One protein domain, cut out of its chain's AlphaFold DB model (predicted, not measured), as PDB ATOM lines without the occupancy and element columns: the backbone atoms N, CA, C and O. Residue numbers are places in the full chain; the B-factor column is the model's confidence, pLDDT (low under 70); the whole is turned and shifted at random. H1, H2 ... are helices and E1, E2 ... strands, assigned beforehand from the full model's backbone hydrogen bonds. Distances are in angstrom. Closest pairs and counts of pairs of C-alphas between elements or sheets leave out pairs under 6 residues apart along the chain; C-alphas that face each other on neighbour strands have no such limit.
ATOM      1  N   ALA A  55     178.410 151.833 178.900       65.06
ATOM      2  CA  ALA A  55     179.131 151.157 179.962       65.06
ATOM      3  C   ALA A  55     179.981 149.957 179.489       65.06
ATOM      4  O   ALA A  55     181.119 149.826 179.935       65.06
ATOM      5  N   ASP A  56     179.479 149.123 178.567       70.69
ATOM      6  CA  ASP A  56     180.243 147.978 178.028       70.69
ATOM      7  C   ASP A  56     181.458 148.437 177.232       70.69
ATOM      8  O   ASP A  56     182.570 147.935 177.397       70.69
ATOM      9  N   LEU A  57     181.243 149.466 176.418       80.75
ATOM     10  CA  LEU A  57     182.292 150.105 175.640       80.75
ATOM     11  C   LEU A  57     183.379 150.691 176.541       80.75
ATOM     12  O   LEU A  57     184.547 150.609 176.179       80.75
ATOM     13  N   ILE A  58     183.025 151.242 177.708       82.44
ATOM     14  CA  ILE A  58     184.004 151.797 178.649       82.44
ATOM     15  C   ILE A  58     184.836 150.686 179.288       82.44
ATOM     16  O   ILE A  58     186.059 150.778 179.249       82.44
ATOM     17  N   CYS A  59     184.220 149.625 179.823       86.12
ATOM     18  CA  CYS A  59     184.983 148.529 180.434       86.12
ATOM     19  C   CYS A  59     185.896 147.834 179.418       86.12
ATOM     20  O   CYS A  59     187.055 147.549 179.719       86.12
ATOM     21  N   HIS A  60     185.396 147.620 178.198       85.50
ATOM     22  CA  HIS A  60     186.174 147.021 177.121       85.50
ATOM     23  C   HIS A  60     187.301 147.947 176.642       85.50
ATOM     24  O   HIS A  60     188.438 147.506 176.503       85.50
ATOM     25  N   ALA A  61     187.027 149.240 176.421       83.75
ATOM     26  CA  ALA A  61     188.053 150.215 176.041       83.75
ATOM     27  C   ALA A  61     189.108 150.408 177.139       83.75
ATOM     28  O   ALA A  61     190.266 150.696 176.843       83.75
ATOM     29  N   ALA A  62     188.714 150.229 178.398       83.25
ATOM     30  CA  ALA A  62     189.620 150.230 179.530       83.25
ATOM     31  C   ALA A  62     190.413 148.922 179.681       83.25
ATOM     32  O   ALA A  62     191.359 148.904 180.459       83.25
ATOM     33  N   GLY A  63     190.079 147.856 178.945       86.81
ATOM     34  CA  GLY A  63     190.763 146.561 179.021       86.81
ATOM     35  C   GLY A  63     190.488 145.787 180.314       86.81
ATOM     36  O   GLY A  63     191.339 145.020 180.755       86.81
ATOM     37  N   CYS A  64     189.342 146.017 180.953       88.44
ATOM     38  CA  CYS A  64     188.969 145.373 182.213       88.44
ATOM     39  C   CYS A  64     188.427 143.951 181.983       88.44
ATOM     40  O   CYS A  64     187.727 143.706 181.000       88.44
ATOM     41  N   THR A  65     188.707 143.021 182.901       86.00
ATOM     42  CA  THR A  65     188.293 141.606 182.793       86.00
ATOM     43  C   THR A  65     186.953 141.299 183.451       86.00
ATOM     44  O   THR A  65     186.329 140.292 183.117       86.00
ATOM     45  N   SER A  66     186.482 142.146 184.366       84.06
ATOM     46  CA  SER A  66     185.216 141.942 185.071       84.06
ATOM     47  C   SER A  66     184.382 143.221 185.160       84.06
ATOM     48  O   SER A  66     184.892 144.344 185.103       84.06
ATOM     49  N   ARG A  67     183.060 143.047 185.264       82.56
ATOM     50  CA  ARG A  67     182.078 144.135 185.265       82.56
ATOM     51  C   ARG A  67     180.991 143.883 186.300       82.56
ATOM     52  O   ARG A  67     180.440 142.792 186.384       82.56
ATOM     53  N   ASP A  68     180.645 144.945 187.006       78.88
ATOM     54  CA  ASP A  68     179.479 145.053 187.866       78.88
ATOM     55  C   ASP A  68     178.665 146.273 187.411       78.88
ATOM     56  O   ASP A  68     179.187 147.380 187.275       78.88
ATOM     57  N   THR A  69     177.387 146.079 187.095       76.12
ATOM     58  CA  THR A  69     176.504 147.166 186.647       76.12
ATOM     59  C   THR A  69     175.306 147.243 187.558       76.12
ATOM     60  O   THR A  69     174.619 146.248 187.765       76.12
ATOM     61  N   GLY A  70     175.023 148.446 188.047       65.19
ATOM     62  CA  GLY A  70     173.872 148.698 188.896       65.19
ATOM     63  C   GLY A  70     173.138 149.959 188.468       65.19
ATOM     64  O   GLY A  70     173.740 150.962 188.087       65.19
ATOM     65  N   THR A  71     171.816 149.943 188.571       60.88
ATOM     66  CA  THR A  71     171.025 151.174 188.522       60.88
ATOM     67  C   THR A  71     171.109 151.853 189.882       60.88
ATOM     68  O   THR A  71     170.839 151.228 190.907       60.88
ATOM     69  N   SER A  72     171.470 153.136 189.912       56.22
ATOM     70  CA  SER A  72     171.613 153.893 191.162       56.22
ATOM     71  C   SER A  72     170.296 154.108 191.908       56.22
ATOM     72  O   SER A  72     170.315 154.453 193.086       56.22
ATOM     73  N   ASN A  73     169.164 153.940 191.224       57.47
ATOM     74  CA  ASN A  73     167.845 154.169 191.778       57.47
ATOM     75  C   ASN A  73     166.838 153.152 191.206       57.47
ATOM     76  O   ASN A  73     166.575 153.197 190.006       57.47
ATOM     77  N   PRO A  74     166.254 152.262 192.028       59.00
ATOM     78  CA  PRO A  74     165.181 151.379 191.575       59.00
ATOM     79  C   PRO A  74     163.859 152.129 191.334       59.00
ATOM     80  O   PRO A  74     162.983 151.603 190.661       59.00
ATOM     81  N   ILE A  75     163.703 153.341 191.886       64.50
ATOM     82  CA  ILE A  75     162.455 154.120 191.843       64.50
ATOM     83  C   ILE A  75     162.310 154.872 190.514       64.50
ATOM     84  O   ILE A  75     161.212 154.951 189.976       64.50
ATOM     85  N   ASP A  76     163.404 155.420 189.981       70.00
ATOM     86  CA  ASP A  76     163.419 156.108 188.689       70.00
ATOM     87  C   ASP A  76     164.685 155.727 187.900       70.00
ATOM     88  O   ASP A  76     165.760 156.298 188.138       70.00
ATOM     89  N   PRO A  77     164.583 154.758 186.972       71.81
ATOM     90  CA  PRO A  77     165.718 154.293 186.181       71.81
ATOM     91  C   PRO A  77     166.202 155.334 185.163       71.81
ATOM     92  O   PRO A  77     167.341 155.247 184.705       71.81
ATOM     93  N   HIS A  78     165.392 156.346 184.825       78.75
ATOM     94  CA  HIS A  78     165.791 157.420 183.905       78.75
ATOM     95  C   HIS A  78     166.706 158.449 184.563       78.75
ATOM     96  O   HIS A  78     167.302 159.295 183.901       78.75
ATOM     97  N   CYS A  79     166.831 158.369 185.880       84.06
ATOM     98  CA  CYS A  79     167.509 159.376 186.658       84.06
ATOM     99  C   CYS A  79     169.028 159.298 186.564       84.06
ATOM    100  O   CYS A  79     169.746 160.301 186.608       84.06
ATOM    101  N   GLY A  80     169.514 158.075 186.405       85.06
ATOM    102  CA  GLY A  80     170.914 157.815 186.219       85.06
ATOM    103  C   GLY A  80     171.259 156.348 186.378       85.06
ATOM    104  O   GLY A  80     170.482 155.534 186.878       85.06
ATOM    105  N   SER A  81     172.457 156.022 185.925       89.25
ATOM    106  CA  SER A  81     173.018 154.680 185.980       89.25
ATOM    107  C   SER A  81     174.489 154.761 186.343       89.25
ATOM    108  O   SER A  81     175.158 155.753 186.038       89.25
ATOM    109  N   GLN A  82     174.991 153.703 186.975       90.94
ATOM    110  CA  GLN A  82     176.405 153.561 187.281       90.94
ATOM    111  C   GLN A  82     176.923 152.207 186.792       90.94
ATOM    112  O   GLN A  82     176.193 151.225 186.657       90.94
ATOM    113  N   THR A  83     178.205 152.141 186.488       91.06
ATOM    114  CA  THR A  83     178.897 150.918 186.088       91.06
ATOM    115  C   THR A  83     180.260 150.909 186.731       91.06
ATOM    116  O   THR A  83     180.934 151.936 186.781       91.06
ATOM    117  N   VAL A  84     180.665 149.739 187.201       92.12
ATOM    118  CA  VAL A  84     181.988 149.498 187.743       92.12
ATOM    119  C   VAL A  84     182.672 148.404 186.945       92.12
ATOM    120  O   VAL A  84     182.223 147.264 186.898       92.12
ATOM    121  N   CYS A  85     183.785 148.757 186.324       91.81
ATOM    122  CA  CYS A  85     184.699 147.826 185.690       91.81
ATOM    123  C   CYS A  85     185.803 147.495 186.698       91.81
ATOM    124  O   CYS A  85     186.393 148.398 187.293       91.81
ATOM    125  N   GLN A  86     186.064 146.216 186.914       91.44
ATOM    126  CA  GLN A  86     187.047 145.717 187.870       91.44
ATOM    127  C   GLN A  86     188.232 145.095 187.129       91.44
ATOM    128  O   GLN A  86     188.130 144.756 185.951       91.44
ATOM    129  N   GLU A  87     189.361 144.959 187.833       89.69
ATOM    130  CA  GLU A  87     190.569 144.307 187.308       89.69
ATOM    131  C   GLU A  87     191.098 144.956 186.017       89.69
ATOM    132  O   GLU A  87     191.584 144.302 185.096       89.69
ATOM    133  N   CYS A  88     191.016 146.282 185.950       89.81
ATOM    134  CA  CYS A  88     191.509 147.044 184.817       89.81
ATOM    135  C   CYS A  88     193.050 147.145 184.847       89.81
ATOM    136  O   CYS A  88     193.659 147.123 185.929       89.81
ATOM    137  N   PRO A  89     193.712 147.304 183.689       87.88
ATOM    138  CA  PRO A  89     195.120 147.659 183.626       87.88
ATOM    139  C   PRO A  89     195.370 149.009 184.312       87.88
ATOM    140  O   PRO A  89     194.586 149.953 184.201       87.88
ATOM    141  N   THR A  90     196.487 149.105 185.032       82.50
ATOM    142  CA  THR A  90     196.949 150.376 185.599       82.50
ATOM    143  C   THR A  90     197.370 151.296 184.452       82.50
ATOM    144  O   THR A  90     198.137 150.853 183.593       82.50
ATOM    145  N   PRO A  91     196.906 152.557 184.409       73.19
ATOM    146  CA  PRO A  91     197.321 153.482 183.367       73.19
ATOM    147  C   PRO A  91     198.839 153.678 183.446       73.19
ATOM    148  O   PRO A  91     199.399 153.816 184.537       73.19
ATOM    149  N   ALA A  92     199.518 153.681 182.296       67.19
ATOM    150  CA  ALA A  92     200.934 154.015 182.272       67.19
ATOM    151  C   ALA A  92     201.102 155.449 182.802       67.19
ATOM    152  O   ALA A  92     200.378 156.362 182.402       67.19
ATOM    153  N   LEU A  93     202.056 155.652 183.716       58.03
ATOM    154  CA  LEU A  93     202.308 156.945 184.373       58.03
ATOM    155  C   LEU A  93     202.519 158.098 183.372       58.03
ATOM    156  O   LEU A  93     202.261 159.249 183.710       58.03
ATOM    157  N   THR A  94     202.954 157.779 182.151       54.12
ATOM    158  CA  THR A  94     203.279 158.710 181.065       54.12
ATOM    159  C   THR A  94     202.114 159.014 180.123       54.12
ATOM    160  O   THR A  94     202.188 159.980 179.367       54.12
ATOM    161  N   THR A  95     201.037 158.225 180.147       51.59
ATOM    162  CA  THR A  95     199.872 158.472 179.294       51.59
ATOM    163  C   THR A  95     198.896 159.399 180.007       51.59
ATOM    164  O   THR A  95     198.537 159.169 181.169       51.59
ATOM    165  N   ALA A  96     198.540 160.471 179.298       51.59
ATOM    166  CA  ALA A  96     197.624 161.532 179.693       51.59
ATOM    167  C   ALA A  96     196.307 160.995 180.279       51.59
ATOM    168  O   ALA A  96     195.934 159.851 180.031       51.59
ATOM    169  N   ASP A  97     195.650 161.846 181.069       55.12
ATOM    170  CA  ASP A  97     194.355 161.654 181.729       55.12
ATOM    171  C   ASP A  97     193.473 160.595 181.061       55.12
ATOM    172  O   ASP A  97     193.163 160.694 179.871       55.12
ATOM    173  N   THR A  98     193.059 159.580 181.828       57.53
ATOM    174  CA  THR A  98     192.178 158.516 181.341       57.53
ATOM    175  C   THR A  98     190.760 159.057 181.150       57.53
ATOM    176  O   THR A  98     189.830 158.788 181.908       57.53
ATOM    177  N   CYS A  99     190.594 159.884 180.129       63.38
ATOM    178  CA  CYS A  99     189.319 160.367 179.655       63.38
ATOM    179  C   CYS A  99     188.793 159.342 178.652       63.38
ATOM    180  O   CYS A  99     188.994 159.464 177.445       63.38
ATOM    181  N   TYR A 100     188.071 158.334 179.151       66.94
ATOM    182  CA  TYR A 100     187.170 157.520 178.326       66.94
ATOM    183  C   TYR A 100     185.933 158.354 177.950       66.94
ATOM    184  O   TYR A 100     184.789 157.986 178.233       66.94
ATOM    185  N   LEU A 101     186.166 159.540 177.376       65.81
ATOM    186  CA  LEU A 101     185.109 160.420 176.914       65.81
ATOM    187  C   LEU A 101     184.352 159.678 175.834       65.81
ATOM    188  O   LEU A 101     184.914 159.147 174.872       65.81
ATOM    189  N   SER A 102     183.051 159.581 176.045       69.19
ATOM    190  CA  SER A 102     182.213 158.893 175.091       69.19
ATOM    191  C   SER A 102     182.110 159.744 173.842       69.19
ATOM    192  O   SER A 102     182.064 160.975 173.915       69.19
ATOM    193  N   ARG A 103     182.086 159.074 172.687       78.75
ATOM    194  CA  ARG A 103     181.821 159.757 171.426       78.75
ATOM    195  C   ARG A 103     180.495 160.494 171.564       78.75
ATOM    196  O   ARG A 103     179.480 159.887 171.901       78.75
ATOM    197  N   ILE A 104     180.547 161.797 171.332       84.19
ATOM    198  CA  ILE A 104     179.367 162.651 171.324       84.19
ATOM    199  C   ILE A 104     178.538 162.228 170.123       84.19
ATOM    200  O   ILE A 104     179.054 162.154 169.004       84.19
ATOM    201  N   LEU A 105     177.275 161.900 170.367       88.25
ATOM    202  CA  LEU A 105     176.373 161.521 169.292       88.25
ATOM    203  C   LEU A 105     176.107 162.732 168.376       88.25
ATOM    204  O   LEU A 105     176.189 163.875 168.830       88.25
ATOM    205  N   PRO A 106     175.784 162.530 167.085       89.75
ATOM    206  CA  PRO A 106     175.543 163.635 166.148       89.75
ATOM    207  C   PRO A 106     174.424 164.603 166.575       89.75
ATOM    208  O   PRO A 106     174.414 165.773 166.179       89.75
ATOM    209  N   ASP A 107     173.480 164.113 167.376       93.31
ATOM    210  CA  ASP A 107     172.352 164.838 167.961       93.31
ATOM    211  C   ASP A 107     172.661 165.417 169.348       93.31
ATOM    212  O   ASP A 107     171.773 165.979 169.984       93.31
ATOM    213  N   GLN A 108     173.905 165.325 169.815       94.38
ATOM    214  CA  GLN A 108     174.346 165.860 171.095       94.38
ATOM    215  C   GLN A 108     175.360 166.991 170.921       94.38
ATOM    216  O   GLN A 108     176.060 167.112 169.915       94.38
ATOM    217  N   VAL A 109     175.431 167.846 171.933       95.06
ATOM    218  CA  VAL A 109     176.404 168.933 172.037       95.06
ATOM    219  C   VAL A 109     177.209 168.732 173.311       95.06
ATOM    220  O   VAL A 109     176.629 168.534 174.380       95.06
ATOM    221  N   ASN A 110     178.538 168.824 173.206       95.31
ATOM    222  CA  ASN A 110     179.393 168.944 174.384       95.31
ATOM    223  C   ASN A 110     179.175 170.310 175.013       95.31
ATOM    224  O   ASN A 110     179.447 171.327 174.378       95.31
ATOM    225  N   LEU A 111     178.712 170.357 176.249       95.12
ATOM    226  CA  LEU A 111     178.560 171.620 176.956       95.12
ATOM    227  C   LEU A 111     179.820 171.983 177.712       95.12
ATOM    228  O   LEU A 111     180.213 173.149 177.716       95.12
ATOM    229  N   MET A 112     180.408 170.993 178.374       95.38
ATOM    230  CA  MET A 112     181.510 171.201 179.292       95.38
ATOM    231  C   MET A 112     182.251 169.898 179.544       95.38
ATOM    232  O   MET A 112     181.646 168.836 179.683       95.38
ATOM    233  N   GLU A 113     183.557 170.026 179.700       94.56
ATOM    234  CA  GLU A 113     184.454 168.991 180.173       94.56
ATOM    235  C   GLU A 113     185.217 169.476 181.403       94.56
ATOM    236  O   GLU A 113     185.300 170.673 181.706       94.56
ATOM    237  N   GLY A 114     185.783 168.521 182.127       93.88
ATOM    238  CA  GLY A 114     186.718 168.777 183.203       93.88
ATOM    239  C   GLY A 114     187.125 167.490 183.898       93.88
ATOM    240  O   GLY A 114     186.912 166.391 183.393       93.88
ATOM    241  N   HIS A 115     187.694 167.633 185.082       93.50
ATOM    242  CA  HIS A 115     188.124 166.526 185.927       93.50
ATOM    243  C   HIS A 115     187.697 166.800 187.365       93.50
ATOM    244  O   HIS A 115     187.372 167.928 187.721       93.50
ATOM    245  N   LEU A 116     187.666 165.782 188.209       92.88
ATOM    246  CA  LEU A 116     187.651 165.988 189.649       92.88
ATOM    247  C   LEU A 116     189.088 166.100 190.169       92.88
ATOM    248  O   LEU A 116     189.997 165.500 189.596       92.88
ATOM    249  N   ASN A 117     189.290 166.828 191.270       87.75
ATOM    250  CA  ASN A 117     190.595 166.920 191.928       87.75
ATOM    251  C   ASN A 117     191.197 165.521 192.146       87.75
ATOM    252  O   ASN A 117     190.563 164.657 192.758       87.75
ATOM    253  N   ASN A 118     192.422 165.317 191.657       76.06
ATOM    254  CA  ASN A 118     193.155 164.075 191.876       76.06
ATOM    255  C   ASN A 118     193.472 163.925 193.363       76.06
ATOM    256  O   ASN A 118     193.832 164.889 194.039       76.06
ATOM    257  N   ILE A 119     193.368 162.696 193.857       69.69
ATOM    258  CA  ILE A 119     193.689 162.372 195.242       69.69
ATOM    259  C   ILE A 119     194.862 161.418 195.242       69.69
ATOM    260  O   ILE A 119     194.837 160.396 194.557       69.69
ATOM    261  N   ARG A 120     195.878 161.773 196.027       67.44
ATOM    262  CA  ARG A 120     197.009 160.920 196.364       67.44
ATOM    263  C   ARG A 120     197.004 160.757 197.875       67.44
ATOM    264  O   ARG A 120     197.402 161.663 198.598       67.44
ATOM    265  N   MET A 121     196.479 159.631 198.352       64.12
ATOM    266  CA  MET A 121     196.559 159.297 199.773       64.12
ATOM    267  C   MET A 121     197.932 158.678 200.017       64.12
ATOM    268  O   MET A 121     198.163 157.542 199.613       64.12
ATOM    269  N   GLY A 122     198.854 159.468 200.569       55.16
ATOM    270  CA  GLY A 122     200.239 159.041 200.787       55.16
ATOM    271  C   GLY A 122     200.921 159.692 201.988       55.16
ATOM    272  O   GLY A 122     201.615 159.005 202.720       55.16
ATOM    273  N   ALA A 143     188.306 154.643 208.274       72.25
ATOM    274  CA  ALA A 143     187.731 154.944 206.982       72.25
ATOM    275  C   ALA A 143     188.008 156.420 206.713       72.25
ATOM    276  O   ALA A 143     187.529 157.257 207.471       72.25
ATOM    277  N   VAL A 144     188.771 156.737 205.672       76.88
ATOM    278  CA  VAL A 144     189.089 158.128 205.336       76.88
ATOM    279  C   VAL A 144     188.044 158.610 204.329       76.88
ATOM    280  O   VAL A 144     188.033 158.114 203.193       76.88
ATOM    281  N   PRO A 145     187.101 159.491 204.721       83.81
ATOM    282  CA  PRO A 145     186.222 160.151 203.774       83.81
ATOM    283  C   PRO A 145     186.972 161.294 203.088       83.81
ATOM    284  O   PRO A 145     187.707 162.042 203.726       83.81
ATOM    285  N   PHE A 146     186.746 161.467 201.793       86.25
ATOM    286  CA  PHE A 146     187.239 162.621 201.055       86.25
ATOM    287  C   PHE A 146     186.241 163.062 199.983       86.25
ATOM    288  O   PHE A 146     185.507 162.248 199.413       86.25
ATOM    289  N   GLU A 147     186.215 164.369 199.719       89.50
ATOM    290  CA  GLU A 147     185.372 165.001 198.700       89.50
ATOM    291  C   GLU A 147     186.233 165.369 197.487       89.50
ATOM    292  O   GLU A 147     187.243 166.066 197.596       89.50
ATOM    293  N   MET A 148     185.824 164.900 196.312       91.25
ATOM    294  CA  MET A 148     186.451 165.225 195.038       91.25
ATOM    295  C   MET A 148     185.626 166.310 194.343       91.25
ATOM    296  O   MET A 148     184.499 166.066 193.905       91.25
ATOM    297  N   GLN A 149     186.189 167.516 194.256       91.75
ATOM    298  CA  GLN A 149     185.528 168.679 193.657       91.75
ATOM    299  C   GLN A 149     185.777 168.750 192.152       91.75
ATOM    300  O   GLN A 149     186.869 168.430 191.682       91.75
ATOM    301  N   PHE A 150     184.771 169.205 191.407       95.25
ATOM    302  CA  PHE A 150     184.844 169.352 189.958       95.25
ATOM    303  C   PHE A 150     185.641 170.592 189.524       95.25
ATOM    304  O   PHE A 150     185.357 171.720 189.930       95.25
ATOM    305  N   GLN A 151     186.607 170.365 188.635       94.69
ATOM    306  CA  GLN A 151     187.455 171.341 187.964       94.69
ATOM    307  C   GLN A 151     187.167 171.339 186.454       94.69
ATOM    308  O   GLN A 151     187.639 170.463 185.722       94.69
ATOM    309  N   PRO A 152     186.394 172.314 185.962       94.69
ATOM    310  CA  PRO A 152     186.073 172.448 184.551       94.69
ATOM    311  C   PRO A 152     187.312 172.867 183.758       94.69
ATOM    312  O   PRO A 152     188.039 173.774 184.164       94.69
ATOM    313  N   SER A 153     187.523 172.220 182.615       93.69
ATOM    314  CA  SER A 153     188.540 172.585 181.623       93.69
ATOM    315  C   SER A 153     187.979 173.513 180.542       93.69
ATOM    316  O   SER A 153     188.723 174.299 179.960       93.69
ATOM    317  N   THR A 154     186.670 173.454 180.289       93.31
ATOM    318  CA  THR A 154     185.980 174.312 179.316       93.31
ATOM    319  C   THR A 154     185.850 175.749 179.826       93.31
ATOM    320  O   THR A 154     185.508 175.992 180.985       93.31
ATOM    321  N   THR A 155     186.087 176.720 178.944       95.12
ATOM    322  CA  THR A 155     185.976 178.151 179.277       95.12
ATOM    323  C   THR A 155     184.518 178.614 179.357       95.12
ATOM    324  O   THR A 155     183.661 178.128 178.624       95.12
ATOM    325  N   GLU A 156     184.216 179.625 180.179       95.50
ATOM    326  CA  GLU A 156     182.841 180.148 180.310       95.50
ATOM    327  C   GLU A 156     182.276 180.680 178.977       95.50
ATOM    328  O   GLU A 156     181.083 180.551 178.698       95.50
ATOM    329  N   THR A 157     183.125 181.249 178.115       96.19
ATOM    330  CA  THR A 157     182.727 181.711 176.776       96.19
ATOM    331  C   THR A 157     182.292 180.560 175.875       96.19
ATOM    332  O   THR A 157     181.303 180.681 175.151       96.19
ATOM    333  N   GLU A 158     182.999 179.436 175.948       95.94
ATOM    334  CA  GLU A 158     182.675 178.229 175.198       95.94
ATOM    335  C   GLU A 158     181.406 177.572 175.745       95.94
ATOM    336  O   GLU A 158     180.501 177.272 174.971       95.94
ATOM    337  N   VAL A 159     181.257 177.484 177.071       96.00
ATOM    338  CA  VAL A 159     180.024 177.008 177.720       96.00
ATOM    339  C   VAL A 159     178.816 177.824 177.258       96.00
ATOM    340  O   VAL A 159     177.773 177.265 176.917       96.00
ATOM    341  N   LYS A 160     178.946 179.156 177.188       95.81
ATOM    342  CA  LYS A 160     177.877 180.043 176.706       95.81
ATOM    343  C   LYS A 160     177.525 179.779 175.238       95.81
ATOM    344  O   LYS A 160     176.338 179.768 174.909       95.81
ATOM    345  N   SER A 161     178.527 179.571 174.386       96.44
ATOM    346  CA  SER A 161     178.344 179.238 172.967       96.44
ATOM    347  C   SER A 161     177.665 177.876 172.793       96.44
ATOM    348  O   SER A 161     176.637 177.768 172.125       96.44
ATOM    349  N   ASN A 162     178.172 176.849 173.477       95.69
ATOM    350  CA  ASN A 162     177.676 175.479 173.382       95.69
ATOM    351  C   ASN A 162     176.246 175.358 173.900       95.69
ATOM    352  O   ASN A 162     175.396 174.738 173.262       95.69
ATOM    353  N   LYS A 163     175.934 176.052 174.997       95.81
ATOM    354  CA  LYS A 163     174.579 176.136 175.545       95.81
ATOM    355  C   LYS A 163     173.553 176.670 174.548       95.81
ATOM    356  O   LYS A 163     172.415 176.209 174.548       95.81
ATOM    357  N   ALA A 164     173.926 177.627 173.696       95.69
ATOM    358  CA  ALA A 164     173.009 178.189 172.705       95.69
ATOM    359  C   ALA A 164     172.565 177.158 171.649       95.69
ATOM    360  O   ALA A 164     171.543 177.353 170.989       95.69
ATOM    361  N   MET A 165     173.310 176.055 171.509       95.94
ATOM    362  CA  MET A 165     172.990 174.950 170.609       95.94
ATOM    363  C   MET A 165     172.091 173.882 171.245       95.94
ATOM    364  O   MET A 165     171.648 172.991 170.522       95.94
ATOM    365  N   CYS A 166     171.797 173.944 172.547       97.25
ATOM    366  CA  CYS A 166     170.929 172.965 173.203       97.25
ATOM    367  C   CYS A 166     169.454 173.157 172.838       97.25
ATOM    368  O   CYS A 166     168.955 174.279 172.702       97.25
ATOM    369  N   ALA A 167     168.733 172.044 172.733       96.75
ATOM    370  CA  ALA A 167     167.280 172.035 172.741       96.75
ATOM    371  C   ALA A 167     166.753 172.448 174.127       96.75
ATOM    372  O   ALA A 167     167.366 172.153 175.155       96.75
ATOM    373  N   LEU A 168     165.610 173.134 174.140       96.69
ATOM    374  CA  LEU A 168     164.871 173.456 175.358       96.69
ATOM    375  C   LEU A 168     163.633 172.566 175.425       96.69
ATOM    376  O   LEU A 168     162.948 172.393 174.416       96.69
ATOM    377  N   ASP A 169     163.357 172.028 176.607       94.25
ATOM    378  CA  ASP A 169     162.116 171.314 176.894       94.25
ATOM    379  C   ASP A 169     160.927 172.294 176.963       94.25
ATOM    380  O   ASP A 169     161.101 173.517 176.950       94.25
ATOM    381  N   LYS A 170     159.703 171.768 177.070       94.12
ATOM    382  CA  LYS A 170     158.452 172.538 177.192       94.12
ATOM    383  C   LYS A 170     158.489 173.547 178.341       94.12
ATOM    384  O   LYS A 170     157.925 174.630 178.219       94.12
ATOM    385  N   ASP A 171     159.216 173.217 179.405       93.81
ATOM    386  CA  ASP A 171     159.391 174.058 180.593       93.81
ATOM    387  C   ASP A 171     160.482 175.133 180.422       93.81
ATOM    388  O   ASP A 171     160.835 175.830 181.371       93.81
ATOM    389  N   GLY A 172     161.088 175.246 179.233       95.25
ATOM    390  CA  GLY A 172     162.191 176.173 178.971       95.25
ATOM    391  C   GLY A 172     163.506 175.784 179.654       95.25
ATOM    392  O   GLY A 172     164.393 176.626 179.803       95.25
ATOM    393  N   THR A 173     163.647 174.526 180.079       96.81
ATOM    394  CA  THR A 173     164.870 173.985 180.693       96.81
ATOM    395  C   THR A 173     165.709 173.215 179.677       96.81
ATOM    396  O   THR A 173     165.199 172.722 178.673       96.81
ATOM    397  N   ILE A 174     167.013 173.135 179.929       96.38
ATOM    398  CA  ILE A 174     167.939 172.281 179.186       96.38
ATOM    399  C   ILE A 174     167.992 170.940 179.908       96.38
ATOM    400  O   ILE A 174     168.308 170.911 181.100       96.38
ATOM    401  N   ASP A 175     167.711 169.858 179.186       95.50
ATOM    402  CA  ASP A 175     167.993 168.499 179.643       95.50
ATOM    403  C   ASP A 175     169.463 168.179 179.354       95.50
ATOM    404  O   ASP A 175     169.897 168.127 178.197       95.50
ATOM    405  N   ALA A 176     170.247 168.069 180.421       95.88
ATOM    406  CA  ALA A 176     171.674 167.836 180.373       95.88
ATOM    407  C   ALA A 176     172.023 166.488 181.004       95.88
ATOM    408  O   ALA A 176     171.498 166.096 182.043       95.88
ATOM    409  N   VAL A 177     172.975 165.799 180.390       95.06
ATOM    410  CA  VAL A 177     173.499 164.522 180.859       95.06
ATOM    411  C   VAL A 177     174.896 164.760 181.406       95.06
ATOM    412  O   VAL A 177     175.813 165.098 180.656       95.06
ATOM    413  N   VAL A 178     175.054 164.587 182.717       95.50
ATOM    414  CA  VAL A 178     176.350 164.642 183.396       95.50
ATOM    415  C   VAL A 178     176.894 163.228 183.491       95.50
ATOM    416  O   VAL A 178     176.329 162.379 184.178       95.50
ATOM    417  N   ARG A 179     178.006 162.976 182.809       94.00
ATOM    418  CA  ARG A 179     178.761 161.733 182.890       94.00
ATOM    419  C   ARG A 179     180.059 161.975 183.634       94.00
ATOM    420  O   ARG A 179     180.801 162.898 183.322       94.00
ATOM    421  N   ILE A 180     180.358 161.096 184.570       93.69
ATOM    422  CA  ILE A 180     181.632 161.040 185.265       93.69
ATOM    423  C   ILE A 180     182.265 159.674 185.034       93.69
ATOM    424  O   ILE A 180     181.580 158.655 185.069       93.69
ATOM    425  N   THR A 181     183.570 159.660 184.798       93.00
ATOM    426  CA  THR A 181     184.387 158.447 184.770       93.00
ATOM    427  C   THR A 181     185.576 158.651 185.685       93.00
ATOM    428  O   THR A 181     186.274 159.655 185.573       93.00
ATOM    429  N   VAL A 182     185.799 157.716 186.600       92.88
ATOM    430  CA  VAL A 182     186.902 157.756 187.556       92.88
ATOM    431  C   VAL A 182     187.598 156.412 187.554       92.88
ATOM    432  O   VAL A 182     186.964 155.378 187.739       92.88
ATOM    433  N   GLN A 183     188.907 156.429 187.355       91.81
ATOM    434  CA  GLN A 183     189.758 155.261 187.474       91.81
ATOM    435  C   GLN A 183     190.543 155.351 188.779       91.81
ATOM    436  O   GLN A 183     191.362 156.256 188.939       91.81
ATOM    437  N   TRP A 184     190.327 154.401 189.689       91.19
ATOM    438  CA  TRP A 184     191.198 154.212 190.851       91.19
ATOM    439  C   TRP A 184     192.221 153.144 190.535       91.19
ATOM    440  O   TRP A 184     191.911 152.133 189.901       91.19
ATOM    441  N   TYR A 185     193.438 153.336 191.015       89.25
ATOM    442  CA  TYR A 185     194.483 152.337 190.906       89.25
ATOM    443  C   TYR A 185     195.382 152.359 192.131       89.25
ATOM    444  O   TYR A 185     195.608 153.394 192.758       89.25
ATOM    445  N   LYS A 186     195.893 151.176 192.466       86.69
ATOM    446  CA  LYS A 186     196.924 151.018 193.483       86.69
ATOM    447  C   LYS A 186     198.232 151.537 192.906       86.69
ATOM    448  O   LYS A 186     198.678 151.047 191.864       86.69
ATOM    449  N   THR A 187     198.851 152.508 193.561       80.00
ATOM    450  CA  THR A 187     200.219 152.882 193.229       80.00
ATOM    451  C   THR A 187     201.182 151.888 193.864       80.00
ATOM    452  O   THR A 187     201.000 151.501 195.022       80.00
ATOM    453  N   LYS A 287     188.497 148.478 200.318       90.31
ATOM    454  CA  LYS A 287     187.048 148.666 200.186       90.31
ATOM    455  C   LYS A 287     186.749 150.130 199.915       90.31
ATOM    456  O   LYS A 287     187.200 151.002 200.656       90.31
ATOM    457  N   LEU A 288     185.956 150.379 198.884       91.12
ATOM    458  CA  LEU A 288     185.560 151.708 198.450       91.12
ATOM    459  C   LEU A 288     184.045 151.851 198.558       91.12
ATOM    460  O   LEU A 288     183.278 150.956 198.196       91.12
ATOM    461  N   GLN A 289     183.617 153.001 199.057       93.06
ATOM    462  CA  GLN A 289     182.231 153.432 199.042       93.06
ATOM    463  C   GLN A 289     182.167 154.776 198.320       93.06
ATOM    464  O   GLN A 289     182.688 155.770 198.813       93.06
ATOM    465  N   ILE A 290     181.550 154.783 197.142       93.12
ATOM    466  CA  ILE A 290     181.488 155.921 196.222       93.12
ATOM    467  C   ILE A 290     180.072 156.475 196.222       93.12
ATOM    468  O   ILE A 290     179.092 155.732 196.150       93.12
ATOM    469  N   HIS A 291     179.981 157.789 196.330       93.81
ATOM    470  CA  HIS A 291     178.763 158.550 196.526       93.81
ATOM    471  C   HIS A 291     178.793 159.737 195.559       93.81
ATOM    472  O   HIS A 291     179.339 160.790 195.880       93.81
ATOM    473  N   PHE A 292     178.230 159.561 194.365       94.19
ATOM    474  CA  PHE A 292     178.201 160.578 193.313       94.19
ATOM    475  C   PHE A 292     176.830 161.244 193.230       94.19
ATOM    476  O   PHE A 292     175.804 160.566 193.214       94.19
ATOM    477  N   SER A 293     176.789 162.570 193.160       92.94
ATOM    478  CA  SER A 293     175.550 163.292 192.887       92.94
ATOM    479  C   SER A 293     175.784 164.615 192.176       92.94
ATOM    480  O   SER A 293     176.777 165.311 192.391       92.94
ATOM    481  N   VAL A 294     174.796 164.991 191.372       94.44
ATOM    482  CA  VAL A 294     174.597 166.349 190.880       94.44
ATOM    483  C   VAL A 294     173.447 166.961 191.672       94.44
ATOM    484  O   VAL A 294     172.274 166.788 191.341       94.44
ATOM    485  N   SER A 295     173.772 167.635 192.776       91.00
ATOM    486  CA  SER A 295     172.774 168.157 193.713       91.00
ATOM    487  C   SER A 295     172.915 169.658 193.895       91.00
ATOM    488  O   SER A 295     173.883 170.157 194.465       91.00
ATOM    489  N   HIS A 296     171.911 170.398 193.429       93.94
ATOM    490  CA  HIS A 296     171.801 171.830 193.660       93.94
ATOM    491  C   HIS A 296     170.329 172.252 193.666       93.94
ATOM    492  O   HIS A 296     169.498 171.672 192.968       93.94
ATOM    493  N   ARG A 297     169.992 173.321 194.403       92.62
ATOM    494  CA  ARG A 297     168.610 173.840 194.516       92.62
ATOM    495  C   ARG A 297     167.953 174.209 193.178       92.62
ATOM    496  O   ARG A 297     166.733 174.270 193.106       92.62
ATOM    497  N   LYS A 298     168.769 174.454 192.148       93.38
ATOM    498  CA  LYS A 298     168.352 174.843 190.787       93.38
ATOM    499  C   LYS A 298     168.128 173.658 189.840       93.38
ATOM    500  O   LYS A 298     167.577 173.850 188.767       93.38
ATOM    501  N   VAL A 299     168.555 172.453 190.219       92.31
ATOM    502  CA  VAL A 299     168.296 171.234 189.439       92.31
ATOM    503  C   VAL A 299     166.857 170.804 189.698       92.31
ATOM    504  O   VAL A 299     166.504 170.615 190.856       92.31
ATOM    505  N   THR A 300     166.003 170.643 188.693       88.38
ATOM    506  CA  THR A 300     164.570 170.368 188.945       88.38
ATOM    507  C   THR A 300     164.221 168.885 189.070       88.38
ATOM    508  O   THR A 300     163.230 168.555 189.714       88.38
ATOM    509  N   ASN A 301     165.044 167.983 188.540       88.75
ATOM    510  CA  ASN A 301     164.854 166.533 188.612       88.75
ATOM    511  C   ASN A 301     166.069 165.836 189.239       88.75
ATOM    512  O   ASN A 301     167.123 166.421 189.437       88.75
ATOM    513  N   CYS A 302     165.926 164.559 189.567       85.56
ATOM    514  CA  CYS A 302     167.074 163.671 189.688       85.56
ATOM    515  C   CYS A 302     168.226 164.076 190.596       85.56
ATOM    516  O   CYS A 302     169.382 163.833 190.293       85.56
ATOM    517  N   ARG A 303     167.908 164.607 191.777       87.38
ATOM    518  CA  ARG A 303     168.904 164.974 192.799       87.38
ATOM    519  C   ARG A 303     169.420 163.787 193.620       87.38
ATOM    520  O   ARG A 303     170.208 163.979 194.544       87.38
ATOM    521  N   GLN A 304     168.925 162.579 193.352       86.38
ATOM    522  CA  GLN A 304     169.288 161.395 194.124       86.38
ATOM    523  C   GLN A 304     170.744 161.004 193.872       86.38
ATOM    524  O   GLN A 304     171.277 161.156 192.775       86.38
ATOM    525  N   GLN A 305     171.390 160.516 194.921       88.62
ATOM    526  CA  GLN A 305     172.793 160.152 194.878       88.62
ATOM    527  C   GLN A 305     172.974 158.727 194.363       88.62
ATOM    528  O   GLN A 305     172.282 157.808 194.797       88.62
ATOM    529  N   GLN A 306     173.961 158.548 193.498       89.31
ATOM    530  CA  GLN A 306     174.419 157.253 193.032       89.31
ATOM    531  C   GLN A 306     175.427 156.689 194.020       89.31
ATOM    532  O   GLN A 306     176.407 157.346 194.380       89.31
ATOM    533  N   ARG A 307     175.137 155.488 194.519       91.06
ATOM    534  CA  ARG A 307     175.909 154.851 195.581       91.06
ATOM    535  C   ARG A 307     176.440 153.525 195.091       91.06
ATOM    536  O   ARG A 307     175.669 152.653 194.696       91.06
ATOM    537  N   TRP A 308     177.744 153.347 195.198       92.12
ATOM    538  CA  TRP A 308     178.388 152.060 195.012       92.12
ATOM    539  C   TRP A 308     179.222 151.723 196.239       92.12
ATOM    540  O   TRP A 308     179.842 152.593 196.849       92.12
ATOM    541  N   LYS A 309     179.215 150.451 196.626       92.31
ATOM    542  CA  LYS A 309     180.016 149.935 197.729       92.31
ATOM    543  C   LYS A 309     180.567 148.589 197.306       92.31
ATOM    544  O   LYS A 309     179.797 147.663 197.081       92.31
ATOM    545  N   GLY A 310     181.884 148.481 197.257       90.88
ATOM    546  CA  GLY A 310     182.529 147.253 196.834       90.88
ATOM    547  C   GLY A 310     184.003 147.218 197.181       90.88
ATOM    548  O   GLY A 310     184.527 148.054 197.923       90.88
ATOM    549  N   THR A 311     184.658 146.198 196.656       89.88
ATOM    550  CA  THR A 311     186.080 145.951 196.858       89.88
ATOM    551  C   THR A 311     186.812 146.279 195.564       89.88
ATOM    552  O   THR A 311     186.318 145.963 194.486       89.88
ATOM    553  N   LEU A 312     187.972 146.929 195.656       87.44
ATOM    554  CA  LEU A 312     188.846 147.132 194.507       87.44
ATOM    555  C   LEU A 312     189.605 145.828 194.243       87.44
ATOM    556  O   LEU A 312     190.541 145.482 194.974       87.44
ATOM    557  N   HIS A 313     189.179 145.104 193.212       83.00
ATOM    558  CA  HIS A 313     189.821 143.876 192.765       83.00
ATOM    559  C   HIS A 313     190.988 144.195 191.821       83.00
ATOM    560  O   HIS A 313     190.942 145.128 191.020       83.00
ATOM    561  N   GLY A 314     192.075 143.430 191.942       83.50
ATOM    562  CA  GLY A 314     193.276 143.628 191.134       83.50
ATOM    563  C   GLY A 314     194.020 144.935 191.439       83.50
ATOM    564  O   GLY A 314     194.187 145.327 192.605       83.50
ATOM    565  N   LYS A 315     194.534 145.567 190.373       84.50
ATOM    566  CA  LYS A 315     195.374 146.778 190.433       84.50
ATOM    567  C   LYS A 315     194.602 148.072 190.170       84.50
ATOM    568  O   LYS A 315     195.036 149.119 190.642       84.50
ATOM    569  N   SER A 316     193.491 148.019 189.435       89.81
ATOM    570  CA  SER A 316     192.691 149.193 189.083       89.81
ATOM    571  C   SER A 316     191.220 148.839 188.870       89.81
ATOM    572  O   SER A 316     190.888 147.711 188.516       89.81
ATOM    573  N   MET A 317     190.352 149.827 189.070       92.44
ATOM    574  CA  MET A 317     188.936 149.778 188.725       92.44
ATOM    575  C   MET A 317     188.500 151.097 188.082       92.44
ATOM    576  O   MET A 317     189.062 152.151 188.385       92.44
ATOM    577  N   VAL A 318     187.465 151.044 187.248       92.44
ATOM    578  CA  VAL A 318     186.831 152.213 186.625       92.44
ATOM    579  C   VAL A 318     185.383 152.296 187.094       92.44
ATOM    580  O   VAL A 318     184.621 151.356 186.906       92.44
ATOM    581  N   PHE A 319     184.986 153.412 187.697       93.06
ATOM    582  CA  PHE A 319     183.590 153.756 187.968       93.06
ATOM    583  C   PHE A 319     183.134 154.767 186.935       93.06
ATOM    584  O   PHE A 319     183.755 155.817 186.762       93.06
ATOM    585  N   THR A 320     182.006 154.491 186.309       92.44
ATOM    586  CA  THR A 320     181.301 155.444 185.471       92.44
ATOM    587  C   THR A 320     179.925 155.672 186.057       92.44
ATOM    588  O   THR A 320     179.225 154.719 186.378       92.44
ATOM    589  N   ALA A 321     179.513 156.927 186.139       92.38
ATOM    590  CA  ALA A 321     178.162 157.308 186.511       92.38
ATOM    591  C   ALA A 321     177.608 158.307 185.499       92.38
ATOM    592  O   ALA A 321     178.335 159.133 184.949       92.38
ATOM    593  N   THR A 322     176.315 158.207 185.218       92.38
ATOM    594  CA  THR A 322     175.584 159.131 184.346       92.38
ATOM    595  C   THR A 322     174.342 159.605 185.080       92.38
ATOM    596  O   THR A 322     173.607 158.772 185.602       92.38
ATOM    597  N   GLN A 323     174.100 160.913 185.118       93.19
ATOM    598  CA  GLN A 323     172.953 161.525 185.784       93.19
ATOM    599  C   GLN A 323     172.293 162.552 184.863       93.19
ATOM    600  O   GLN A 323     172.969 163.420 184.307       93.19
ATOM    601  N   HIS A 324     170.976 162.439 184.703       93.44
ATOM    602  CA  HIS A 324     170.175 163.354 183.893       93.44
ATOM    603  C   HIS A 324     169.688 164.513 184.763       93.44
ATOM    604  O   HIS A 324     169.102 164.287 185.821       93.44
ATOM    605  N   VAL A 325     169.925 165.752 184.334       94.94
ATOM    606  CA  VAL A 325     169.579 166.961 185.087       94.94
ATOM    607  C   VAL A 325     168.938 168.015 184.190       94.94
ATOM    608  O   VAL A 325     169.432 168.332 183.114       94.94
ATOM    609  N   LYS A 326     167.858 168.619 184.677       95.56
ATOM    610  CA  LYS A 326     167.153 169.733 184.048       95.56
ATOM    611  C   LYS A 326     167.513 171.033 184.751       95.56
ATOM    612  O   LYS A 326     167.365 171.157 185.972       95.56
ATOM    613  N   ILE A 327     168.016 171.993 183.978       95.62
ATOM    614  CA  ILE A 327     168.537 173.272 184.482       95.62
ATOM    615  C   ILE A 327     168.057 174.404 183.571       95.62
ATOM    616  O   ILE A 327     167.959 174.244 182.354       95.62
ATOM    617  N   THR A 328     167.761 175.576 184.137       96.12
ATOM    618  CA  THR A 328     167.404 176.743 183.322       96.12
ATOM    619  C   THR A 328     168.629 177.269 182.552       96.12
ATOM    620  O   THR A 328     169.753 177.235 183.064       96.12
ATOM    621  N   PRO A 329     168.459 177.836 181.345       95.50
ATOM    622  CA  PRO A 329     169.578 178.390 180.585       95.50
ATOM    623  C   PRO A 329     170.349 179.494 181.321       95.50
ATOM    624  O   PRO A 329     171.552 179.645 181.106       95.50
ATOM    625  N   ALA A 330     169.687 180.271 182.182       94.81
ATOM    626  CA  ALA A 330     170.325 181.339 182.952       94.81
ATOM    627  C   ALA A 330     171.299 180.791 184.009       94.81
ATOM    628  O   ALA A 330     172.367 181.364 184.236       94.81
ATOM    629  N   ASP A 331     170.943 179.653 184.605       94.44
ATOM    630  CA  ASP A 331     171.695 178.998 185.674       94.44
ATOM    631  C   ASP A 331     172.819 178.093 185.171       94.44
ATOM    632  O   ASP A 331     173.703 177.709 185.937       94.44
ATOM    633  N   PHE A 332     172.796 177.770 183.882       93.69
ATOM    634  CA  PHE A 332     173.788 176.933 183.231       93.69
ATOM    635  C   PHE A 332     175.093 177.719 183.010       93.69
ATOM    636  O   PHE A 332     175.279 178.377 181.977       93.69
ATOM    637  N   GLN A 333     175.956 177.680 184.027       95.12
ATOM    638  CA  GLN A 333     177.251 178.362 184.123       95.12
ATOM    639  C   GLN A 333     178.282 177.437 184.776       95.12
ATOM    640  O   GLN A 333     177.927 176.544 185.549       95.12
ATOM    641  N   THR A 334     179.568 177.697 184.556       95.44
ATOM    642  CA  THR A 334     180.659 176.898 185.141       95.44
ATOM    643  C   THR A 334     180.605 176.853 186.667       95.44
ATOM    644  O   THR A 334     180.772 175.795 187.275       95.44
ATOM    645  N   LYS A 335     180.301 177.991 187.303       95.88
ATOM    646  CA  LYS A 335     180.182 178.091 188.765       95.88
ATOM    647  C   LYS A 335     179.114 177.152 189.332       95.88
ATOM    648  O   LYS A 335     179.345 176.526 190.359       95.88
ATOM    649  N   PHE A 336     177.979 177.015 188.645       95.56
ATOM    650  CA  PHE A 336     176.909 176.121 189.076       95.56
ATOM    651  C   PHE A 336     177.390 174.664 189.133       95.56
ATOM    652  O   PHE A 336     177.157 173.994 190.133       95.56
ATOM    653  N   PHE A 337     178.104 174.181 188.112       95.94
ATOM    654  CA  PHE A 337     178.567 172.789 188.090       95.94
ATOM    655  C   PHE A 337     179.670 172.507 189.106       95.94
ATOM    656  O   PHE A 337     179.684 171.419 189.675       95.94
ATOM    657  N   LYS A 338     180.538 173.485 189.399       95.56
ATOM    658  CA  LYS A 338     181.513 173.377 190.499       95.56
ATOM    659  C   LYS A 338     180.840 173.133 191.852       95.56
ATOM    660  O   LYS A 338     181.355 172.379 192.664       95.56
ATOM    661  N   GLU A 339     179.696 173.773 192.089       95.12
ATOM    662  CA  GLU A 339     178.934 173.637 193.337       95.12
ATOM    663  C   GLU A 339     178.040 172.383 193.345       95.12
ATOM    664  O   GLU A 339     177.842 171.768 194.395       95.12
ATOM    665  N   ALA A 340     177.481 172.019 192.186       95.56
ATOM    666  CA  ALA A 340     176.484 170.963 192.054       95.56
ATOM    667  C   ALA A 340     177.082 169.554 191.953       95.56
ATOM    668  O   ALA A 340     176.477 168.612 192.464       95.56
ATOM    669  N   ILE A 341     178.218 169.392 191.264       96.31
ATOM    670  CA  ILE A 341     178.842 168.087 191.023       96.31
ATOM    671  C   ILE A 341     179.710 167.726 192.222       96.31
ATOM    672  O   ILE A 341     180.727 168.371 192.478       96.31
ATOM    673  N   LYS A 342     179.322 166.664 192.928       91.94
ATOM    674  CA  LYS A 342     180.034 166.178 194.108       91.94
ATOM    675  C   LYS A 342     180.269 164.684 194.019       91.94
ATOM    676  O   LYS A 342     179.359 163.914 193.707       91.94
ATOM    677  N   MET A 343     181.486 164.270 194.353       94.44
ATOM    678  CA  MET A 343     181.787 162.868 194.589       94.44
ATOM    679  C   MET A 343     182.449 162.710 195.949       94.44
ATOM    680  O   MET A 343     183.567 163.167 196.169       94.44
ATOM    681  N   ASN A 344     181.742 162.034 196.844       93.19
ATOM    682  CA  ASN A 344     182.269 161.632 198.134       93.19
ATOM    683  C   ASN A 344     182.747 160.194 198.027       93.19
ATOM    684  O   ASN A 344     182.051 159.332 197.484       93.19
ATOM    685  N   VAL A 345     183.934 159.927 198.546       91.81
ATOM    686  CA  VAL A 345     184.475 158.576 198.594       91.81
ATOM    687  C   VAL A 345     184.919 158.297 200.012       91.81
ATOM    688  O   VAL A 345     185.620 159.087 200.633       91.81
ATOM    689  N   THR A 346     184.499 157.154 200.528       91.25
ATOM    690  CA  THR A 346     185.008 156.609 201.777       91.25
ATOM    691  C   THR A 346     185.844 155.396 201.437       91.25
ATOM    692  O   THR A 346     185.341 154.447 200.827       91.25
ATOM    693  N   CYS A 347     187.114 155.414 201.835       88.50
ATOM    694  CA  CYS A 347     187.984 154.271 201.641       88.50
ATOM    695  C   CYS A 347     188.392 153.611 202.953       88.50
ATOM    696  O   CYS A 347     188.777 154.287 203.903       88.50
ATOM    697  N   LYS A 348     188.369 152.276 202.964       87.88
ATOM    698  CA  LYS A 348     189.029 151.444 203.970       87.88
ATOM    699  C   LYS A 348     190.194 150.700 203.317       87.88
ATOM    700  O   LYS A 348     190.014 150.085 202.263       87.88
ATOM    701  N   ASN A 349     191.357 150.711 203.964       83.69
ATOM    702  CA  ASN A 349     192.588 150.051 203.494       83.69
ATOM    703  C   ASN A 349     193.145 150.662 202.195       83.69
ATOM    704  O   ASN A 349     193.529 149.942 201.271       83.69
ATOM    705  N   CYS A 350     193.148 151.994 202.098       78.06
ATOM    706  CA  CYS A 350     193.788 152.731 201.007       78.06
ATOM    707  C   CYS A 350     195.142 153.287 201.461       78.06
ATOM    708  O   CYS A 350     195.239 154.473 201.755       78.06
ATOM    709  N   GLU A 351     196.188 152.464 201.520       72.19
ATOM    710  CA  GLU A 351     197.525 153.001 201.832       72.19
ATOM    711  C   GLU A 351     198.246 153.590 200.615       72.19
ATOM    712  O   GLU A 351     199.219 154.299 200.796       72.19
ATOM    713  N   ASN A 352     197.777 153.349 199.388       77.56
ATOM    714  CA  ASN A 352     198.429 153.832 198.165       77.56
ATOM    715  C   ASN A 352     197.444 153.810 196.997       77.56
ATOM    716  O   ASN A 352     197.550 152.977 196.095       77.56
ATOM    717  N   ILE A 353     196.412 154.648 197.055       83.50
ATOM    718  CA  ILE A 353     195.437 154.738 195.965       83.50
ATOM    719  C   ILE A 353     195.485 156.123 195.362       83.50
ATOM    720  O   ILE A 353     195.425 157.131 196.067       83.50
ATOM    721  N   GLU A 354     195.567 156.136 194.040       87.94
ATOM    722  CA  GLU A 354     195.385 157.324 193.231       87.94
ATOM    723  C   GLU A 354     194.104 157.197 192.413       87.94
ATOM    724  O   GLU A 354     193.668 156.098 192.055       87.94
ATOM    725  N   ALA A 355     193.496 158.346 192.136       89.75
ATOM    726  CA  ALA A 355     192.325 158.454 191.286       89.75
ATOM    727  C   ALA A 355     192.592 159.452 190.163       89.75
ATOM    728  O   ALA A 355     193.090 160.550 190.415       89.75
ATOM    729  N   ARG A 356     192.210 159.079 188.942       89.31
ATOM    730  CA  ARG A 356     192.115 159.976 187.785       89.31
ATOM    731  C   ARG A 356     190.671 160.038 187.343       89.31
ATOM    732  O   ARG A 356     189.976 159.024 187.377       89.31
ATOM    733  N   SER A 357     190.207 161.212 186.943       91.75
ATOM    734  CA  SER A 357     188.797 161.395 186.622       91.75
ATOM    735  C   SER A 357     188.574 162.314 185.436       91.75
ATOM    736  O   SER A 357     189.391 163.174 185.126       91.75
ATOM    737  N   CYS A 358     187.430 162.118 184.797       92.06
ATOM    738  CA  CYS A 358     186.963 162.894 183.670       92.06
ATOM    739  C   CYS A 358     185.457 163.107 183.824       92.06
ATOM    740  O   CYS A 358     184.717 162.177 184.156       92.06
ATOM    741  N   VAL A 359     185.002 164.332 183.599       94.31
ATOM    742  CA  VAL A 359     183.594 164.717 183.657       94.31
ATOM    743  C   VAL A 359     183.218 165.316 182.312       94.31
ATOM    744  O   VAL A 359     183.913 166.192 181.807       94.31
ATOM    745  N   GLN A 360     182.110 164.845 181.752       94.88
ATOM    746  CA  GLN A 360     181.560 165.279 180.476       94.88
ATOM    747  C   GLN A 360     180.099 165.659 180.673       94.88
ATOM    748  O   GLN A 360     179.315 164.880 181.215       94.88
ATOM    749  N   ILE A 361     179.723 166.849 180.225       96.12
ATOM    750  CA  ILE A 361     178.357 167.355 180.311       96.12
ATOM    751  C   ILE A 361     177.861 167.573 178.892       96.12
ATOM    752  O   ILE A 361     178.467 168.325 178.133       96.12
ATOM    753  N   THR A 362     176.751 166.936 178.537       96.50
ATOM    754  CA  THR A 362     176.169 167.015 177.190       96.50
ATOM    755  C   THR A 362     174.703 167.429 177.244       96.50
ATOM    756  O   THR A 362     174.058 167.272 178.276       96.50
ATOM    757  N   CYS A 363     174.168 167.964 176.149       97.00
ATOM    758  CA  CYS A 363     172.723 168.125 175.941       97.00
ATOM    759  C   CYS A 363     172.327 167.642 174.554       97.00
ATOM    760  O   CYS A 363     173.163 167.540 173.653       97.00
ATOM    761  N   THR A 364     171.027 167.446 174.363       96.38
ATOM    762  CA  THR A 364     170.442 167.267 173.036       96.38
ATOM    763  C   THR A 364     170.568 168.554 172.227       96.38
ATOM    764  O   THR A 364     170.217 169.645 172.683       96.38
ATOM    765  N   LYS A 365     171.054 168.425 170.999       96.25
ATOM    766  CA  LYS A 365     171.203 169.505 170.033       96.25
ATOM    767  C   LYS A 365     169.835 170.007 169.584       96.25
ATOM    768  O   LYS A 365     168.915 169.235 169.315       96.25
TER     769      LYS A 365
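AT A GLANCE: This is residues 55 to 122, 143 to 187 and 287 to 365 of the 424 residues of an uncharacterized protein of Babesia sp. Xinjiang (UniProt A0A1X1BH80). A twisted sheet of ten strands curls into a nearly closed barrel: E8, at one edge, comes back near E2 and E9, and E1 continues the sheet past that seam. H3 sits at one end, with the sheet curled round it, while H1 packs on the outside over E2 and H2 over E3. The 192 printed residues, mostly strand by class, have three named helices and eleven named strands, in the order H1 E1 E2 E3 E4 E5 H2 E6 E7 E8 E9 H3 E10 E11. The sheet runs E1 E2 E9 E6 E11 E3 E5 E10 E7 E8, antiparallel throughout. The whole is compact, with a radius of gyration of the C-alphas of 16.3 A and spans of 47 by 37 by 29 A.

HOW THE PARTS SIT: E6, residues 174 to 186, is the antiparallel neighbour of E9, residues 316 to 327, and E11, residues 353 to 364; N 180 and O 321, and N 181 and O 358, are each 2.8 A apart, within hydrogen-bond range. E2, residues 80 to 86, pairs with E9, N 83 to O 320 2.8 A, and forms a hairpin with E1, residues 66 to 70, N 68 to O 84 2.8 A. E3, residues 108 to 116, bends by 55 degrees at residue 111; its pairing is staggered, with E11, N 114 to O 359 3.0 A, then with E5, residues 144 to 152, N 115 to O 151 2.9 A. E10, residues 341 to 348, pairs with E5, N 146 to O 345 2.9 A, and with E7, residues 287 to 294, N 291 to O 344 2.8 A. E7 forms a hairpin with E8, residues 306 to 311, N 290 to O 308 2.8 A. The closest C-alphas of E2 and E8, Gln 82 and Gln 306, are 7.1 A apart. E4, residues 119 to 121, is in no sheet and meets E11 only at a point. H1, residues 55 to 61, is on the sheet at a height of 8.7 A, closest at the C-alphas of Cys 59 and Cys 85 of E2, 5.3 A. H2, residues 156 to 163, is on it at 8.7 A, closest at the C-alphas of Asn 162 and Leu 111 of E3, 5.3 A. The sheet curls round H3, residues 334 to 340, whose Lys 338 has its C-alpha 5.3 A from that of Phe 150 in E5. In H1, H2 and H3 every O i to N i+4 pair is within hydrogen-bond range.

IN THESE COORDINATES: H1 begins at C-alpha 55, (179.131, 151.157, 179.962). From first to last C-alpha E6 measures 38.7 A, E11 36.2 A, E9 34.4 A and E5 25.4 A. E11 ends at C-alpha 364, (170.442, 167.267, 173.036).

THE WHOLE: The C-alphas farthest apart, of Lys 170 and Glu 351, are 50.2 A apart. Residues 123 to 142 and 188 to 286 are not printed; the C-alpha gaps across these cuts are 14.5 A and 15.5 A. The links E2 to E3 and E7 to E8 are long. pLDDT is under 70 at residues 55, 70 to 75, 92 to 102 and 119 to 122.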